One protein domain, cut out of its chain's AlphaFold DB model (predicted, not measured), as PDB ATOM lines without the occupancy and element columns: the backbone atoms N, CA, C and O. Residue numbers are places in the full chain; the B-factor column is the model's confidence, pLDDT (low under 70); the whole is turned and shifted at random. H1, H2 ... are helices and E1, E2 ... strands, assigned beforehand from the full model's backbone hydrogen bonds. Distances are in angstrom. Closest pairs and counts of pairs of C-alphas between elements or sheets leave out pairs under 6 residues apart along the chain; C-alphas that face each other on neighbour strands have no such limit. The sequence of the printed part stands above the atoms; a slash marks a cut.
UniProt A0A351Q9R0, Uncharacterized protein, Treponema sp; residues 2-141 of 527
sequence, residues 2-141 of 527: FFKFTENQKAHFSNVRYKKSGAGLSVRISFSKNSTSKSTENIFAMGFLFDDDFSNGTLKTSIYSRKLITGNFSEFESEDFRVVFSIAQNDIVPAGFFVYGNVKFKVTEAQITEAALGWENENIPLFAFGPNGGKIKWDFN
ATOM      1  N   PHE A   2      84.045 113.444  26.219       94.00
ATOM      2  CA  PHE A   2      83.174 113.367  27.396       94.00
ATOM      3  C   PHE A   2      82.624 111.954  27.579       94.00
ATOM      4  O   PHE A   2      82.522 111.198  26.614       94.00
ATOM      5  N   PHE A   3      82.266 111.629  28.815       95.38
ATOM      6  CA  PHE A   3      81.725 110.341  29.221       95.38
ATOM      7  C   PHE A   3      80.555 110.583  30.164       95.38
ATOM      8  O   PHE A   3      80.703 111.274  31.172       95.38
ATOM      9  N   LYS A   4      79.394 110.017  29.839       95.06
ATOM     10  CA  LYS A   4      78.216 110.040  30.704       95.06
ATOM     11  C   LYS A   4      78.166 108.749  31.517       95.06
ATOM     12  O   LYS A   4      78.377 107.670  30.966       95.06
ATOM     13  N   PHE A   5      77.887 108.863  32.806       96.19
ATOM     14  CA  PHE A   5      77.679 107.714  33.672       96.19
ATOM     15  C   PHE A   5      76.296 107.107  33.456       96.19
ATOM     16  O   PHE A   5      75.304 107.801  33.236       96.19
ATOM     17  N   THR A   6      76.244 105.784  33.546       95.06
ATOM     18  CA  THR A   6      74.997 105.030  33.706       95.06
ATOM     19  C   THR A   6      74.441 105.219  35.117       95.06
ATOM     20  O   THR A   6      75.184 105.546  36.046       95.06
ATOM     21  N   GLU A   7      73.157 104.929  35.319       94.94
ATOM     22  CA  GLU A   7      72.548 104.973  36.657       94.94
ATOM     23  C   GLU A   7      73.246 104.032  37.650       94.94
ATOM     24  O   GLU A   7      73.483 104.405  38.796       94.94
ATOM     25  N   ASN A   8      73.698 102.857  37.196       96.44
ATOM     26  CA  ASN A   8      74.475 101.934  38.028       96.44
ATOM     27  C   ASN A   8      75.818 102.542  38.467       96.44
ATOM     28  O   ASN A   8      76.233 102.369  39.613       96.44
ATOM     29  N   GLN A   9      76.491 103.281  37.581       96.31
ATOM     30  CA  GLN A   9      77.732 103.983  37.918       96.31
ATOM     31  C   GLN A   9      77.476 105.154  38.872       96.31
ATOM     32  O   GLN A   9      78.223 105.296  39.836       96.31
ATOM     33  N   LYS A  10      76.404 105.938  38.676       96.44
ATOM     34  CA  LYS A  10      75.990 106.998  39.620       96.44
ATOM     35  C   LYS A  10      75.677 106.415  41.002       96.44
ATOM     36  O   LYS A  10      76.146 106.938  42.013       96.44
ATOM     37  N   ALA A  11      74.956 105.293  41.059       95.88
ATOM     38  CA  ALA A  11      74.657 104.586  42.302       95.88
ATOM     39  C   ALA A  11      75.931 104.064  42.987       95.88
ATOM     40  O   ALA A  11      76.098 104.230  44.197       95.88
ATOM     41  N   HIS A  12      76.868 103.489  42.225       95.44
ATOM     42  CA  HIS A  12      78.164 103.063  42.752       95.44
ATOM     43  C   HIS A  12      78.974 104.247  43.306       95.44
ATOM     44  O   HIS A  12      79.466 104.169  44.432       95.44
ATOM     45  N   PHE A  13      79.030 105.363  42.575       95.25
ATOM     46  CA  PHE A  13      79.677 106.603  43.015       95.25
ATOM     47  C   PHE A  13      79.078 107.101  44.335       95.25
ATOM     48  O   PHE A  13      79.806 107.373  45.289       95.25
ATOM     49  N   SER A  14      77.745 107.146  44.423       94.31
ATOM     50  CA  SER A  14      77.027 107.544  45.638       94.31
ATOM     51  C   SER A  14      77.346 106.631  46.827       94.31
ATOM     52  O   SER A  14      77.604 107.118  47.929       94.31
ATOM     53  N   ASN A  15      77.406 105.315  46.601       93.19
ATOM     54  CA  ASN A  15      77.736 104.334  47.634       93.19
ATOM     55  C   ASN A  15      79.156 104.511  48.182       93.19
ATOM     56  O   ASN A  15      79.344 104.461  49.399       93.19
ATOM     57  N   VAL A  16      80.150 104.728  47.312       92.12
ATOM     58  CA  VAL A  16      81.531 105.004  47.745       92.12
ATOM     59  C   VAL A  16      81.577 106.320  48.522       92.12
ATOM     60  O   VAL A  16      82.062 106.337  49.654       92.12
ATOM     61  N   ARG A  17      80.967 107.382  47.976       91.81
ATOM     62  CA  ARG A  17      80.902 108.719  48.587       91.81
ATOM     63  C   ARG A  17      80.340 108.674  50.006       91.81
ATOM     64  O   ARG A  17      80.919 109.263  50.915       91.81
ATOM     65  N   TYR A  18      79.240 107.949  50.211       85.19
ATOM     66  CA  TYR A  18      78.599 107.839  51.519       85.19
ATOM     67  C   TYR A  18      79.433 107.020  52.513       85.19
ATOM     68  O   TYR A  18      79.635 107.451  53.646       85.19
ATOM     69  N   LYS A  19      79.954 105.857  52.098       82.75
ATOM     70  CA  LYS A  19      80.689 104.946  52.994       82.75
ATOM     71  C   LYS A  19      82.076 105.456  53.393       82.75
ATOM     72  O   LYS A  19      82.610 104.996  54.398       82.75
ATOM     73  N   LYS A  20      82.679 106.345  52.598       79.38
ATOM     74  CA  LYS A  20      84.092 106.746  52.729       79.38
ATOM     75  C   LYS A  20      84.292 108.246  52.955       79.38
ATOM     76  O   LYS A  20      85.415 108.725  52.874       79.38
ATOM     77  N   SER A  21      83.219 108.975  53.278       79.12
ATOM     78  CA  SER A  21      83.211 110.442  53.441       79.12
ATOM     79  C   SER A  21      83.681 111.215  52.196       79.12
ATOM     80  O   SER A  21      84.101 112.358  52.289       79.12
ATOM     81  N   GLY A  22      83.575 110.617  51.011       90.62
ATOM     82  CA  GLY A  22      84.041 111.183  49.750       90.62
ATOM     83  C   GLY A  22      84.295 110.087  48.719       90.62
ATOM     84  O   GLY A  22      84.347 108.902  49.055       90.62
ATOM     85  N   ALA A  23      84.412 110.466  47.450       96.19
ATOM     86  CA  ALA A  23      84.719 109.531  46.368       96.19
ATOM     87  C   ALA A  23      85.571 110.201  45.293       96.19
ATOM     88  O   ALA A  23      85.404 111.388  45.021       96.19
ATOM     89  N   GLY A  24      86.468 109.429  44.689       97.19
ATOM     90  CA  GLY A  24      87.334 109.833  43.590       97.19
ATOM     91  C   GLY A  24      86.893 109.228  42.262       97.19
ATOM     92  O   GLY A  24      86.363 108.120  42.213       97.19
ATOM     93  N   LEU A  25      87.149 109.940  41.169       98.31
ATOM     94  CA  LEU A  25      87.180 109.378  39.823       98.31
ATOM     95  C   LEU A  25      88.632 109.344  39.347       98.31
ATOM     96  O   LEU A  25      89.196 110.396  39.046       98.31
ATOM     97  N   SER A  26      89.214 108.149  39.261       98.25
ATOM     98  CA  SER A  26      90.525 107.909  38.656       98.25
ATOM     99  C   SER A  26      90.381 107.752  37.145       98.25
ATOM    100  O   SER A  26      89.603 106.916  36.690       98.25
ATOM    101  N   VAL A  27      91.120 108.531  36.361       98.56
ATOM    102  CA  VAL A  27      91.132 108.467  34.894       98.56
ATOM    103  C   VAL A  27      92.569 108.322  34.414       98.56
ATOM    104  O   VAL A  27      93.409 109.162  34.737       98.56
ATOM    105  N   ARG A  28      92.853 107.273  33.636       98.00
ATOM    106  CA  ARG A  28      94.151 107.064  32.982       98.00
ATOM    107  C   ARG A  28      94.140 107.679  31.591       98.00
ATOM    108  O   ARG A  28      93.236 107.419  30.789       98.00
ATOM    109  N   ILE A  29      95.145 108.496  31.318       97.44
ATOM    110  CA  ILE A  29      95.286 109.267  30.091       97.44
ATOM    111  C   ILE A  29      96.642 108.949  29.484       97.44
ATOM    112  O   ILE A  29      97.670 109.107  30.137       97.44
ATOM    113  N   SER A  30      96.628 108.574  28.209       95.94
ATOM    114  CA  SER A  30      97.841 108.364  27.426       95.94
ATOM    115  C   SER A  30      97.862 109.330  26.242       95.94
ATOM    116  O   SER A  30      96.849 109.500  25.556       95.94
ATOM    117  N   PHE A  31      98.991 109.978  25.979       92.50
ATOM    118  CA  PHE A  31      99.146 110.966  24.907       92.50
ATOM    119  C   PHE A  31     100.464 110.767  24.156       92.50
ATOM    120  O   PHE A  31     101.320 110.014  24.591       92.50
ATOM    121  N   SER A  32     100.610 111.417  23.000       86.81
ATOM    122  CA  SER A  32     101.829 111.334  22.184       86.81
ATOM    123  C   SER A  32     102.564 112.669  22.201       86.81
ATOM    124  O   SER A  32     102.048 113.651  21.648       86.81
ATOM    125  N   LYS A  33     103.791 112.703  22.733       77.00
ATOM    126  CA  LYS A  33     104.648 113.906  22.769       77.00
ATOM    127  C   LYS A  33     104.976 114.442  21.377       77.00
ATOM    128  O   LYS A  33     105.041 115.647  21.186       77.00
ATOM    129  N   ASN A  34     105.074 113.555  20.386       68.44
ATOM    130  CA  ASN A  34     105.359 113.919  18.992       68.44
ATOM    131  C   ASN A  34     104.154 114.486  18.220       68.44
ATOM    132  O   ASN A  34     104.252 114.700  17.011       68.44
ATOM    133  N   SER A  35     102.997 114.691  18.859       61.50
ATOM    134  CA  SER A  35     101.854 115.279  18.157       61.50
ATOM    135  C   SER A  35     101.984 116.804  18.093       61.50
ATOM    136  O   SER A  35     102.101 117.486  19.106       61.50
ATOM    137  N   THR A  36     102.000 117.336  16.872       53.19
ATOM    138  CA  THR A  36     102.110 118.767  16.585       53.19
ATOM    139  C   THR A  36     100.874 119.515  17.087       53.19
ATOM    140  O   THR A  36      99.781 119.386  16.535       53.19
ATOM    141  N   SER A  37     101.052 120.319  18.137       56.56
ATOM    142  CA  SER A  37     100.074 121.322  18.565       56.56
ATOM    143  C   SER A  37     100.210 122.583  17.707       56.56
ATOM    144  O   SER A  37     101.317 122.986  17.353       56.56
ATOM    145  N   LYS A  38      99.082 123.215  17.360       53.97
ATOM    146  CA  LYS A  38      99.053 124.524  16.677       53.97
ATOM    147  C   LYS A  38      99.123 125.710  17.653       53.97
ATOM    148  O   LYS A  38      99.177 126.846  17.194       53.97
ATOM    149  N   SER A  39      99.082 125.471  18.967       58.84
ATOM    150  CA  SER A  39      99.123 126.514  19.999       58.84
ATOM    151  C   SER A  39     100.431 126.490  20.786       58.84
ATOM    152  O   SER A  39     101.067 125.451  20.925       58.84
ATOM    153  N   THR A  40     100.806 127.644  21.335       58.91
ATOM    154  CA  THR A  40     102.033 127.845  22.122       58.91
ATOM    155  C   THR A  40     102.006 127.180  23.505       58.91
ATOM    156  O   THR A  40     103.066 126.950  24.074       58.91
ATOM    157  N   GLU A  41     100.828 126.826  24.031       69.62
ATOM    158  CA  GLU A  41     100.660 126.040  25.265       69.62
ATOM    159  C   GLU A  41      99.933 124.723  24.971       69.62
ATOM    160  O   GLU A  41      98.983 124.718  24.183       69.62
ATOM    161  N   ASN A  42     100.335 123.613  25.606       78.00
ATOM    162  CA  ASN A  42      99.708 122.297  25.441       78.00
ATOM    163  C   ASN A  42      98.772 121.980  26.616       78.00
ATOM    164  O   ASN A  42      99.125 121.267  27.549       78.00
ATOM    165  N   ILE A  43      97.562 122.527  26.578       90.25
ATOM    166  CA  ILE A  43      96.616 122.516  27.694       90.25
ATOM    167  C   ILE A  43      96.031 121.117  27.923       90.25
ATOM    168  O   ILE A  43      95.564 120.465  26.989       90.25
ATOM    169  N   PHE A  44      95.970 120.713  29.191       94.75
ATOM    170  CA  PHE A  44      95.161 119.613  29.710       94.75
ATOM    171  C   PHE A  44      94.102 120.161  30.674       94.75
ATOM    172  O   PHE A  44      94.413 121.004  31.519       94.75
ATOM    173  N   ALA A  45      92.868 119.661  30.584       95.94
ATOM    174  CA  ALA A  45      91.834 119.913  31.580       95.94
ATOM    175  C   ALA A  45      90.906 118.706  31.774       95.94
ATOM    176  O   ALA A  45      90.510 118.046  30.813       95.94
ATOM    177  N   MET A  46      90.501 118.457  33.014       97.50
ATOM    178  CA  MET A  46      89.516 117.446  33.389       97.50
ATOM    179  C   MET A  46      88.505 118.043  34.366       97.50
ATOM    180  O   MET A  46      88.866 118.801  35.268       97.50
ATOM    181  N   GLY A  47      87.233 117.683  34.198       97.19
ATOM    182  CA  GLY A  47      86.163 118.139  35.076       97.19
ATOM    183  C   GLY A  47      84.957 117.214  35.092       97.19
ATOM    184  O   GLY A  47      84.759 116.403  34.186       97.19
ATOM    185  N   PHE A  48      84.137 117.355  36.130       97.44
ATOM    186  CA  PHE A  48      82.860 116.658  36.241       97.44
ATOM    187  C   PHE A  48      81.779 117.296  35.368       97.44
ATOM    188  O   PHE A  48      81.830 118.491  35.078       97.44
ATOM    189  N   LEU A  49      80.806 116.484  34.960       96.06
ATOM    190  CA  LEU A  49      79.571 116.879  34.283       96.06
ATOM    191  C   LEU A  49      78.381 116.532  35.178       96.06
ATOM    192  O   LEU A  49      78.399 115.499  35.847       96.06
ATOM    193  N   PHE A  50      77.345 117.358  35.163       94.50
ATOM    194  CA  PHE A  50      76.118 117.196  35.941       94.50
ATOM    195  C   PHE A  50      74.919 116.994  35.017       94.50
ATOM    196  O   PHE A  50      75.028 117.177  33.806       94.50
ATOM    197  N   ASP A  51      73.781 116.581  35.574       92.44
ATOM    198  CA  ASP A  51      72.597 116.239  34.775       92.44
ATOM    199  C   ASP A  51      72.156 117.422  33.879       92.44
ATOM    200  O   ASP A  51      71.855 117.223  32.701       92.44
ATOM    201  N   ASP A  52      72.277 118.657  34.379       92.62
ATOM    202  CA  ASP A  52      71.961 119.890  33.644       92.62
ATOM    203  C   ASP A  52      72.922 120.218  32.491       92.62
ATOM    204  O   ASP A  52      72.617 121.092  31.678       92.62
ATOM    205  N   ASP A  53      74.063 119.540  32.362       93.38
ATOM    206  CA  ASP A  53      74.972 119.732  31.225       93.38
ATOM    207  C   ASP A  53      74.508 118.981  29.970       93.38
ATOM    208  O   ASP A  53      75.053 119.190  28.884       93.38
ATOM    209  N   PHE A  54      73.494 118.120  30.092       91.19
ATOM    210  CA  PHE A  54      72.991 117.309  28.992       91.19
ATOM    211  C   PHE A  54      71.640 117.819  28.477       91.19
ATOM    212  O   PHE A  54      70.790 118.294  29.225       91.19
ATOM    213  N   SER A  55      71.427 117.700  27.169       88.38
ATOM    214  CA  SER A  55      70.134 117.883  26.505       88.38
ATOM    215  C   SER A  55      69.908 116.702  25.568       88.38
ATOM    216  O   SER A  55      70.758 116.408  24.725       88.38
ATOM    217  N   ASN A  56      68.808 115.966  25.756       83.69
ATOM    218  CA  ASN A  56      68.491 114.747  24.995       83.69
ATOM    219  C   ASN A  56      69.661 113.738  24.930       83.69
ATOM    220  O   ASN A  56      69.914 113.117  23.904       83.69
ATOM    221  N   GLY A  57      70.422 113.609  26.025       75.50
ATOM    222  CA  GLY A  57      71.576 112.704  26.117       75.50
ATOM    223  C   GLY A  57      72.877 113.218  25.484       75.50
ATOM    224  O   GLY A  57      73.909 112.571  25.641       75.50
ATOM    225  N   THR A  58      72.861 114.386  24.842       85.06
ATOM    226  CA  THR A  58      74.046 115.047  24.265       85.06
ATOM    227  C   THR A  58      74.553 116.175  25.161       85.06
ATOM    228  O   THR A  58      73.769 116.793  25.878       85.06
ATOM    229  N   LEU A  59      75.864 116.433  25.153       89.19
ATOM    230  CA  LEU A  59      76.467 117.527  25.919       89.19
ATOM    231  C   LEU A  59      76.084 118.885  25.308       89.19
ATOM    232  O   LEU A  59      76.208 119.071  24.095       89.19
ATOM    233  N   LYS A  60      75.648 119.838  26.137       89.69
ATOM    234  CA  LYS A  60      75.352 121.216  25.713       89.69
ATOM    235  C   LYS A  60      76.613 121.912  25.180       89.69
ATOM    236  O   LYS A  60      77.723 121.660  25.641       89.69
ATOM    237  N   THR A  61      76.438 122.829  24.226       79.25
ATOM    238  CA  THR A  61      77.534 123.605  23.609       79.25
ATOM    239  C   THR A  61      78.202 124.583  24.574       79.25
ATOM    240  O   THR A  61      79.384 124.882  24.426       79.25
ATOM    241  N   SER A  62      77.463 125.053  25.578       78.88
ATOM    242  CA  SER A  62      77.974 125.842  26.694       78.88
ATOM    243  C   SER A  62      77.648 125.132  28.000       78.88
ATOM    244  O   SER A  62      76.487 124.800  28.253       78.88
ATOM    245  N   ILE A  63      78.662 124.944  28.834       83.56
ATOM    246  CA  ILE A  63      78.527 124.359  30.165       83.56
ATOM    247  C   ILE A  63      78.926 125.394  31.221       83.56
ATOM    248  O   ILE A  63      79.775 126.250  30.964       83.56
ATOM    249  N   TYR A  64      78.312 125.339  32.405       80.25
ATOM    250  CA  TYR A  64      78.619 126.284  33.484       80.25
ATOM    251  C   TYR A  64      80.070 126.161  33.957       80.25
ATOM    252  O   TYR A  64      80.643 125.063  33.959       80.25
ATOM    253  N   SER A  65      80.632 127.292  34.398       85.00
ATOM    254  CA  SER A  65      81.938 127.337  35.057       85.00
ATOM    255  C   SER A  65      81.969 126.385  36.253       85.00
ATOM    256  O   SER A  65      80.996 126.278  36.999       85.00
ATOM    257  N   ARG A  66      83.080 125.670  36.417       90.19
ATOM    258  CA  ARG A  66      83.249 124.627  37.432       90.19
ATOM    259  C   ARG A  66      84.710 124.480  37.819       90.19
ATOM    260  O   ARG A  66      85.599 125.002  37.149       90.19
ATOM    261  N   LYS A  67      84.946 123.743  38.899       95.00
ATOM    262  CA  LYS A  67      86.286 123.363  39.345       95.00
ATOM    263  C   LYS A  67      86.893 122.359  38.370       95.00
ATOM    264  O   LYS A  67      86.197 121.467  37.885       95.00
ATOM    265  N   LEU A  68      88.175 122.533  38.068       96.62
ATOM    266  CA  LEU A  68      88.895 121.755  37.066       96.62
ATOM    267  C   LEU A  68      90.234 121.296  37.619       96.62
ATOM    268  O   LEU A  68      90.882 122.011  38.385       96.62
ATOM    269  N   ILE A  69      90.672 120.140  37.142       97.69
ATOM    270  CA  ILE A  69      92.079 119.768  37.186       97.69
ATOM    271  C   ILE A  69      92.692 120.207  35.868       97.69
ATOM    272  O   ILE A  69      92.162 119.877  34.808       97.69
ATOM    273  N   THR A  70      93.784 120.955  35.924       97.19
ATOM    274  CA  THR A  70      94.482 121.466  34.745       97.19
ATOM    275  C   THR A  70      95.933 121.018  34.726       97.19
ATOM    276  O   THR A  70      96.488 120.580  35.732       97.19
ATOM    277  N   GLY A  71      96.568 121.104  33.568       95.12
ATOM    278  CA  GLY A  71      97.980 120.796  33.410       95.12
ATOM    279  C   GLY A  71      98.482 121.231  32.048       95.12
ATOM    280  O   GLY A  71      97.713 121.728  31.220       95.12
ATOM    281  N   ASN A  72      99.773 121.035  31.822       91.81
ATOM    282  CA  ASN A  72     100.402 121.313  30.544       91.81
ATOM    283  C   ASN A  72     101.149 120.063  30.074       91.81
ATOM    284  O   ASN A  72     102.130 119.671  30.697       91.81
ATOM    285  N   PHE A  73     100.715 119.451  28.969       89.94
ATOM    286  CA  PHE A  73     101.343 118.240  28.433       89.94
ATOM    287  C   PHE A  73     102.829 118.437  28.099       89.94
ATOM    288  O   PHE A  73     103.562 117.452  28.052       89.94
ATOM    289  N   SER A  74     103.298 119.673  27.870       87.88
ATOM    290  CA  SER A  74     104.731 119.927  27.658       87.88
ATOM    291  C   SER A  74     105.569 119.774  28.931       87.88
ATOM    292  O   SER A  74     106.771 119.562  28.830       87.88
ATOM    293  N   GLU A  75     104.958 119.893  30.113       88.75
ATOM    294  CA  GLU A  75     105.612 119.705  31.417       88.75
ATOM    295  C   GLU A  75     105.629 118.223  31.840       88.75
ATOM    296  O   GLU A  75     106.246 117.874  32.839       88.75
ATOM    297  N   PHE A  76     104.933 117.342  31.112       91.00
ATOM    298  CA  PHE A  76     104.741 115.952  31.519       91.00
ATOM    299  C   PHE A  76     105.903 115.077  31.042       91.00
ATOM    300  O   PHE A  76     106.207 115.005  29.848       91.00
ATOM    301  N   GLU A  77     106.561 114.369  31.958       90.12
ATOM    302  CA  GLU A  77     107.715 113.523  31.623       90.12
ATOM    303  C   GLU A  77     107.308 112.146  31.072       90.12
ATOM    304  O   GLU A  77     107.971 111.646  30.163       90.12
ATOM    305  N   SER A  78     106.177 111.588  31.517       91.75
ATOM    306  CA  SER A  78     105.604 110.335  30.990       91.75
ATOM    307  C   SER A  78     104.494 110.610  29.974       91.75
ATOM    308  O   SER A  78     103.735 111.564  30.120       91.75
ATOM    309  N   GLU A  79     104.374 109.747  28.962       93.50
ATOM    310  CA  GLU A  79     103.263 109.735  27.994       93.50
ATOM    311  C   GLU A  79     101.977 109.100  28.550       93.50
ATOM    312  O   GLU A  79     100.949 109.090  27.874       93.50
ATOM    313  N   ASP A  80     102.019 108.583  29.779       95.69
ATOM    314  CA  ASP A  80     100.902 107.923  30.447       95.69
ATOM    315  C   ASP A  80     100.837 108.321  31.925       95.69
ATOM    316  O   ASP A  80     101.857 108.301  32.621       95.69
ATOM    317  N   PHE A  81      99.648 108.699  32.398       97.38
ATOM    318  CA  PHE A  81      99.413 109.139  33.776       97.38
ATOM    319  C   PHE A  81      97.960 108.944  34.212       97.38
ATOM    320  O   PHE A  81      97.054 108.771  33.394       97.38
ATOM    321  N   ARG A  82      97.725 108.989  35.523       98.12
ATOM    322  CA  ARG A  82      96.407 108.946  36.158       98.12
ATOM    323  C   ARG A  82      96.092 110.259  36.857       98.12
ATOM    324  O   ARG A  82      96.949 110.874  37.487       98.12
ATOM    325  N   VAL A  83      94.823 110.644  36.802       98.31
ATOM    326  CA  VAL A  83      94.278 111.771  37.559       98.31
ATOM    327  C   VAL A  83      93.112 111.282  38.399       98.31
ATOM    328  O   VAL A  83      92.204 110.653  37.864       98.31
ATOM    329  N   VAL A  84      93.121 111.574  39.699       98.50
ATOM    330  CA  VAL A  84      91.985 111.359  40.599       98.50
ATOM    331  C   VAL A  84      91.347 112.710  40.902       98.50
ATOM    332  O   VAL A  84      91.989 113.572  41.496       98.50
ATOM    333  N   PHE A  85      90.085 112.893  40.511       98.25
ATOM    334  CA  PHE A  85      89.282 114.046  40.932       98.25
ATOM    335  C   PHE A  85      88.278 113.590  41.987       98.25
ATOM    336  O   PHE A  85      87.445 112.730  41.703       98.25
ATOM    337  N   SER A  86      88.375 114.127  43.201       97.75
ATOM    338  CA  SER A  86      87.507 113.757  44.319       97.75
ATOM    339  C   SER A  86      86.352 114.737  44.527       97.75
ATOM    340  O   SER A  86      86.497 115.931  44.289       97.75
ATOM    341  N   ILE A  87      85.224 114.226  45.025       95.88
ATOM    342  CA  ILE A  87      84.088 115.008  45.535       95.88
ATOM    343  C   ILE A  87      83.866 114.711  47.022       95.88
ATOM    344  O   ILE A  87      84.142 113.599  47.495       95.88
ATOM    345  N   ALA A  88      83.332 115.691  47.743       93.38
ATOM    346  CA  ALA A  88      82.985 115.592  49.155       93.38
ATOM    347  C   ALA A  88      81.757 114.709  49.401       93.38
ATOM    348  O   ALA A  88      80.954 114.440  48.505       93.38
ATOM    349  N   GLN A  89      81.557 114.308  50.659       88.88
ATOM    350  CA  GLN A  89      80.397 113.511  51.067       88.88
ATOM    351  C   GLN A  89      79.053 114.167  50.715       88.88
ATOM    352  O   GLN A  89      78.106 113.452  50.398       88.88
ATOM    353  N   ASN A  90      78.972 115.501  50.761       89.38
ATOM    354  CA  ASN A  90      77.741 116.262  50.529       89.38
ATOM    355  C   ASN A  90      77.632 116.835  49.107       89.38
ATOM    356  O   ASN A  90      76.614 117.439  48.778       89.38
ATOM    357  N   ASP A  91      78.638 116.621  48.256       92.25
ATOM    358  CA  ASP A  91      78.625 117.121  46.882       92.25
ATOM    359  C   ASP A  91      77.630 116.355  46.013       92.25
ATOM    360  O   ASP A  91      77.370 115.167  46.222       92.25
ATOM    361  N   ILE A  92      77.104 117.027  44.991       93.31
ATOM    362  CA  ILE A  92      76.239 116.406  43.985       93.31
ATOM    363  C   ILE A  92      77.032 115.317  43.254       93.31
ATOM    364  O   ILE A  92      78.140 115.558  42.775       93.31
ATOM    365  N   VAL A  93      76.449 114.121  43.140       95.56
ATOM    366  CA  VAL A  93      77.050 113.025  42.371       95.56
ATOM    367  C   VAL A  93      77.093 113.424  40.889       95.56
ATOM    368  O   VAL A  93      76.039 113.709  40.316       95.56
ATOM    369  N   PRO A  94      78.273 113.427  40.246       96.31
ATOM    370  CA  PRO A  94      78.396 113.756  38.834       96.31
ATOM    371  C   PRO A  94      77.570 112.820  37.951       96.31
ATOM    372  O   PRO A  94      77.476 111.618  38.198       96.31
ATOM    373  N   ALA A  95      77.023 113.361  36.870       96.25
ATOM    374  CA  ALA A  95      76.401 112.601  35.791       96.25
ATOM    375  C   ALA A  95      77.429 112.087  34.769       96.25
ATOM    376  O   ALA A  95      77.085 111.323  33.869       96.25
ATOM    377  N   GLY A  96      78.685 112.518  34.872       96.62
ATOM    378  CA  GLY A  96      79.763 112.127  33.979       96.62
ATOM    379  C   GLY A  96      81.022 112.952  34.206       96.62
ATOM    380  O   GLY A  96      81.158 113.658  35.206       96.62
ATOM    381  N   PHE A  97      81.938 112.901  33.247       97.38
ATOM    382  CA  PHE A  97      83.148 113.716  33.239       97.38
ATOM    383  C   PHE A  97      83.583 114.035  31.813       97.38
ATOM    384  O   PHE A  97      83.164 113.392  30.846       97.38
ATOM    385  N   PHE A  98      84.456 115.023  31.675       95.88
ATOM    386  CA  PHE A  98      85.129 115.312  30.419       95.88
ATOM    387  C   PHE A  98      86.637 115.397  30.613       95.88
ATOM    388  O   PHE A  98      87.137 115.726  31.687       95.88
ATOM    389  N   VAL A  99      87.340 115.126  29.518       96.31
ATOM    390  CA  VAL A  99      88.771 115.367  29.367       96.31
ATOM    391  C   VAL A  99      88.962 116.209  28.116       96.31
ATOM    392  O   VAL A  99      88.483 115.865  27.026       96.31
ATOM    393  N   TYR A 100      89.638 117.333  28.280       93.62
ATOM    394  CA  TYR A 100      89.995 118.267  27.232       93.62
ATOM    395  C   TYR A 100      91.515 118.335  27.100       93.62
ATOM    396  O   TYR A 100      92.247 118.356  28.086       93.62
ATOM    397  N   GLY A 101      91.972 118.389  25.857       90.75
ATOM    398  CA  GLY A 101      93.367 118.580  25.521       90.75
ATOM    399  C   GLY A 101      93.506 119.000  24.068       90.75
ATOM    400  O   GLY A 101      92.717 118.570  23.224       90.75
ATOM    401  N   ASN A 102      94.488 119.848  23.782       88.75
ATOM    402  CA  ASN A 102      94.826 120.291  22.423       88.75
ATOM    403  C   ASN A 102      95.915 119.429  21.751       88.75
ATOM    404  O   ASN A 102      96.280 119.670  20.603       88.75
ATOM    405  N   VAL A 103      96.396 118.409  22.461       88.06
ATOM    406  CA  VAL A 103      97.318 117.361  22.003       88.06
ATOM    407  C   VAL A 103      96.517 116.083  21.739       88.06
ATOM    408  O   VAL A 103      95.444 115.886  22.312       88.06
ATOM    409  N   LYS A 104      97.001 115.180  20.879       90.69
ATOM    410  CA  LYS A 104      96.326 113.890  20.662       90.69
ATOM    411  C   LYS A 104      96.494 112.993  21.896       90.69
ATOM    412  O   LYS A 104      97.603 112.550  22.188       90.69
ATOM    413  N   PHE A 105      95.386 112.673  22.565       93.75
ATOM    414  CA  PHE A 105      95.346 111.784  23.731       93.75
ATOM    415  C   PHE A 105      94.245 110.720  23.616       93.75
ATOM    416  O   PHE A 105      93.359 110.791  22.759       93.75
ATOM    417  N   LYS A 106      94.302 109.729  24.504       96.06
ATOM    418  CA  LYS A 106      93.287 108.702  24.734       96.06
ATOM    419  C   LYS A 106      93.007 108.604  26.228       96.06
ATOM    420  O   LYS A 106      93.932 108.666  27.032       96.06
ATOM    421  N   VAL A 107      91.743 108.399  26.579       97.56
ATOM    422  CA  VAL A 107      91.366 107.895  27.902       97.56
ATOM    423  C   VAL A 107      91.346 106.377  27.805       97.56
ATOM    424  O   VAL A 107      90.604 105.830  26.988       97.56
ATOM    425  N   THR A 108      92.204 105.713  28.569       97.25
ATOM    426  CA  THR A 108      92.390 104.253  28.505       97.25
ATOM    427  C   THR A 108      91.649 103.523  29.618       97.25
ATOM    428  O   THR A 108      91.294 102.361  29.449       97.25
ATOM    429  N   GLU A 109      91.372 104.205  30.729       97.56
ATOM    430  CA  GLU A 109      90.693 103.642  31.894       97.56
ATOM    431  C   GLU A 109      89.986 104.751  32.682       97.56
ATOM    432  O   GLU A 109      90.492 105.873  32.767       97.56
ATOM    433  N   ALA A 110      88.836 104.436  33.279       97.69
ATOM    434  CA  ALA A 110      88.175 105.284  34.264       97.69
ATOM    435  C   ALA A 110      87.544 104.415  35.362       97.69
ATOM    436  O   ALA A 110      86.804 103.479  35.059       97.69
ATOM    437  N   GLN A 111      87.820 104.732  36.626       97.38
ATOM    438  CA  GLN A 111      87.388 103.955  37.786       97.38
ATOM    439  C   GLN A 111      86.928 104.873  38.921       97.38
ATOM    440  O   GLN A 111      87.555 105.889  39.210       97.38
ATOM    441  N   ILE A 112      85.844 104.491  39.594       97.12
ATOM    442  CA  ILE A 112      85.404 105.128  40.838       97.12
ATOM    443  C   ILE A 112      86.235 104.545  41.988       97.12
ATOM    444  O   ILE A 112      86.289 103.328  42.163       97.12
ATOM    445  N   THR A 113      86.884 105.410  42.759       95.94
ATOM    446  CA  THR A 113      87.805 105.068  43.850       95.94
ATOM    447  C   THR A 113      87.418 105.797  45.135       95.94
ATOM    448  O   THR A 113      86.512 106.630  45.159       95.94
ATOM    449  N   GLU A 114      88.128 105.520  46.227       94.44
ATOM    450  CA  GLU A 114      88.095 106.400  47.399       94.44
ATOM    451  C   GLU A 114      88.674 107.784  47.048       94.44
ATOM    452  O   GLU A 114      89.435 107.924  46.083       94.44
ATOM    453  N   ALA A 115      88.284 108.807  47.813       95.75
ATOM    454  CA  ALA A 115      88.861 110.141  47.687       95.75
ATOM    455  C   ALA A 115      90.343 110.134  48.094       95.75
ATOM    456  O   ALA A 115      90.739 109.424  49.020       95.75
ATOM    457  N   ALA A 116      91.149 110.949  47.421       97.06
ATOM    458  CA  ALA A 116      92.568 111.106  47.715       97.06
ATOM    459  C   ALA A 116      93.063 112.506  47.323       97.06
ATOM    460  O   ALA A 116      92.452 113.174  46.484       97.06
ATOM    461  N   LEU A 117      94.190 112.925  47.902       97.81
ATOM    462  CA  LEU A 117      94.942 114.116  47.488       97.81
ATOM    463  C   LEU A 117      96.436 113.798  47.442       97.81
ATOM    464  O   LEU A 117      96.898 112.986  48.237       97.81
ATOM    465  N   GLY A 118      97.198 114.464  46.580       98.25
ATOM    466  CA  GLY A 118      98.653 114.304  46.487       98.25
ATOM    467  C   GLY A 118      99.071 113.564  45.222       98.25
ATOM    468  O   GLY A 118      98.459 113.754  44.170       98.25
ATOM    469  N   TRP A 119     100.125 112.757  45.286       98.44
ATOM    470  CA  TRP A 119     100.675 112.101  44.099       98.44
ATOM    471  C   TRP A 119     101.417 110.793  44.394       98.44
ATOM    472  O   TRP A 119     101.873 110.541  45.511       98.44
ATOM    473  N   GLU A 120     101.556 109.975  43.354       97.75
ATOM    474  CA  GLU A 120     102.401 108.776  43.307       97.75
ATOM    475  C   GLU A 120     103.247 108.848  42.018       97.75
ATOM    476  O   GLU A 120     102.710 109.040  40.932       97.75
ATOM    477  N   ASN A 121     104.569 108.741  42.131       95.81
ATOM    478  CA  ASN A 121     105.549 108.756  41.042       95.81
ATOM    479  C   ASN A 121     106.141 107.348  40.859       95.81
ATOM    480  O   ASN A 121     107.305 107.081  41.168       95.81
ATOM    481  N   GLU A 122     105.282 106.440  40.412       88.88
ATOM    482  CA  GLU A 122     105.623 105.057  40.077       88.88
ATOM    483  C   GLU A 122     105.530 104.844  38.553       88.88
ATOM    484  O   GLU A 122     105.530 105.802  37.784       88.88
ATOM    485  N   ASN A 123     105.433 103.590  38.097       90.12
ATOM    486  CA  ASN A 123     105.382 103.234  36.670       90.12
ATOM    487  C   ASN A 123     104.360 104.055  35.860       90.12
ATOM    488  O   ASN A 123     104.612 104.381  34.704       90.12
ATOM    489  N   ILE A 124     103.202 104.367  36.454       95.62
ATOM    490  CA  ILE A 124     102.214 105.294  35.895       95.62
ATOM    491  C   ILE A 124     101.973 106.371  36.953       95.62
ATOM    492  O   ILE A 124     101.298 106.077  37.945       95.62
ATOM    493  N   PRO A 125     102.487 107.599  36.763       97.50
ATOM    494  CA  PRO A 125     102.294 108.668  37.726       97.50
ATOM    495  C   PRO A 125     100.817 108.952  37.989       97.50
ATOM    496  O   PRO A 125     100.012 108.988  37.056       97.50
ATOM    497  N   LEU A 126     100.463 109.180  39.247       98.25
ATOM    498  CA  LEU A 126      99.116 109.514  39.694       98.25
ATOM    499  C   LEU A 126      99.121 110.885  40.362       98.25
ATOM    500  O   LEU A 126      99.952 111.152  41.224       98.25
ATOM    501  N   PHE A 127      98.145 111.722  40.015       98.56
ATOM    502  CA  PHE A 127      97.887 113.003  40.672       98.56
ATOM    503  C   PHE A 127      96.455 113.037  41.194       98.56
ATOM    504  O   PHE A 127      95.509 112.851  40.428       98.56
ATOM    505  N   ALA A 128      96.283 113.274  42.487       98.31
ATOM    506  CA  ALA A 128      94.994 113.277  43.156       98.31
ATOM    507  C   ALA A 128      94.648 114.665  43.696       98.31
ATOM    508  O   ALA A 128      95.461 115.314  44.357       98.31
ATOM    509  N   PHE A 129      93.420 115.101  43.429       98.25
ATOM    510  CA  PHE A 129      92.910 116.415  43.795       98.25
ATOM    511  C   PHE A 129      91.566 116.302  44.509       98.25
ATOM    512  O   PHE A 129      90.768 115.393  44.249       98.25
ATOM    513  N   GLY A 130      91.318 117.264  45.396       96.81
ATOM    514  CA  GLY A 130      90.034 117.433  46.058       96.81
ATOM    515  C   GLY A 130      88.995 118.168  45.199       96.81
ATOM    516  O   GLY A 130      89.242 118.428  44.017       96.81
ATOM    517  N   PRO A 131      87.832 118.515  45.782       95.44
ATOM    518  CA  PRO A 131      86.692 119.107  45.078       95.44
ATOM    519  C   PRO A 131      86.995 120.448  44.405       95.44
ATOM    520  O   PRO A 131      86.333 120.818  43.433       95.44
ATOM    521  N   ASN A 132      88.003 121.183  44.878       95.69
ATOM    522  CA  ASN A 132      88.400 122.450  44.270       95.69
ATOM    523  C   ASN A 132      89.260 122.285  43.008       95.69
ATOM    524  O   ASN A 132      89.518 123.282  42.326       95.69
ATOM    525  N   GLY A 133      89.639 121.055  42.652       95.94
ATOM    526  CA  GLY A 133      90.526 120.773  41.531       95.94
ATOM    527  C   GLY A 133      91.959 121.222  41.820       95.94
ATOM    528  O   GLY A 133      92.403 121.234  42.967       95.94
ATOM    529  N   GLY A 134      92.707 121.583  40.782       96.12
ATOM    530  CA  GLY A 134      94.090 122.034  40.939       96.12
ATOM    531  C   GLY A 134      94.892 121.972  39.647       96.12
ATOM    532  O   GLY A 134      94.352 121.687  38.581       96.12
ATOM    533  N   LYS A 135      96.195 122.253  39.736       96.25
ATOM    534  CA  LYS A 135      97.128 122.138  38.609       96.25
ATOM    535  C   LYS A 135      98.088 120.973  38.851       96.25
ATOM    536  O   LYS A 135      98.717 120.913  39.905       96.25
ATOM    537  N   ILE A 136      98.229 120.089  37.867       96.25
ATOM    538  CA  ILE A 136      99.254 119.039  37.836       96.25
ATOM    539  C   ILE A 136     100.633 119.699  37.775       96.25
ATOM    540  O   ILE A 136     100.887 120.531  36.905       96.25
ATOM    541  N   LYS A 137     101.515 119.310  38.699       93.69
ATOM    542  CA  LYS A 137     102.928 119.697  38.734       93.69
ATOM    543  C   LYS A 137     103.775 118.435  38.666       93.69
ATOM    544  O   LYS A 137     103.685 117.600  39.558       93.69
ATOM    545  N   TRP A 138     104.581 118.306  37.617       93.69
ATOM    546  CA  TRP A 138     105.343 117.081  37.349       93.69
ATOM    547  C   TRP A 138     106.668 116.976  38.110       93.69
ATOM    548  O   TRP A 138     107.403 116.014  37.948       93.69
ATOM    549  N   ASP A 139     106.993 117.966  38.937       93.12
ATOM    550  CA  ASP A 139     108.255 118.004  39.672       93.12
ATOM    551  C   ASP A 139     108.239 117.149  40.951       93.12
ATOM    552  O   ASP A 139     109.290 116.950  41.556       93.12
ATOM    553  N   PHE A 140     107.055 116.679  41.372       95.88
ATOM    554  CA  PHE A 140     106.812 115.854  42.563       95.88
ATOM    555  C   PHE A 140     107.482 116.387  43.845       95.88
ATOM    556  O   PHE A 140     107.789 115.639  44.766       95.88
ATOM    557  N   ASN A 141     107.713 117.699  43.941       96.06
ATOM    558  CA  ASN A 141     108.457 118.279  45.066       96.06
ATOM    559  C   ASN A 141     107.567 118.602  46.275       96.06
ATOM    560  O   ASN A 141     108.066 118.890  47.361       96.06
TER     561      ASN A 141
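What this domain is: This is residues 2 to 141 of the 527 residues of an uncharacterized protein of Treponema sp (UniProt A0A351Q9R0). Two sheets lie face to face as a sandwich, their strands crossed at 34 degrees, and helix H1 closes one end of it, next to E2 and E7. The larger sheet, twisted and mixed, runs E7 E2 E5 E9 E8; the smaller, all antiparallel, runs E1 E6 E3 E4. The 140 printed residues hold one named helix and nine named strands, along the chain E1 H1 E2 E3 E4 E5 E6 E7 E8 E9. The class is mostly strand, with 69 residues, under half, in named elements. The whole is compact and rounded, with a radius of gyration of the C-alphas of 15.0 A and spans of 39 by 35 by 24 A.

How they stand to each other: Start at E1, residues 2 to 4, an edge strand antiparallel to E6, residues 96 to 101; N 3 and O 97 are 2.8 A apart, within hydrogen-bond range. After a tight link comes H1, residues 7 to 19, in which every O i to N i+4 pair is within that range. Next look at E2, residues 22 to 31, between E7, residues 105 to 113, and E5, residues 80 to 88; it is antiparallel to both, with N 26 and O 111 at 2.8 A and N 25 and O 85 at 2.9 A. H1 is on this sheet at a height of 7.8 A over it, and only just stands up from it, at 42 degrees; its closest C-alphas to E2 are those of Arg 17 and Ala 23, 4.5 A. E3, residues 43 to 49, and E4, residues 69 to 72, form a hairpin, with N 44 and O 71 at 2.9 A; E6 is antiparallel to E3, with N 100 and O 45 at 2.8 A. E8, residues 117 to 120, and E9, residues 126 to 129, form another hairpin, with N 118 and O 128 at 2.9 A; E9 is parallel to E5, with N 84 and O 127 at 2.8 A. Where the two sheets face each other, they are 9.2 A centre to centre.

Where its parts are: Find C-alpha 2 at (83.174, 113.367, 27.396), where E1 begins. H1 starts at C-alpha 7 (72.548, 104.973, 36.657) and runs 18.3 A. E2 is 29.1 A long, E3 19.1 A, E5 27.0 A and E6 17.3 A; E7, 22.5 A, bends by 53 degrees at residue 108. E4, E8 and E9 have four residues each, and E9 ends at C-alpha 129 (92.910, 116.415, 43.795).

The domain as a whole: The C-alphas farthest apart are those of Lys 19 and Lys 38, 45.2 A. The printed part has no cut. The links E2 to E3 and E3 to E4 are long, with 11 and 19 residues. Residues 34 to 41 have pLDDT under 70.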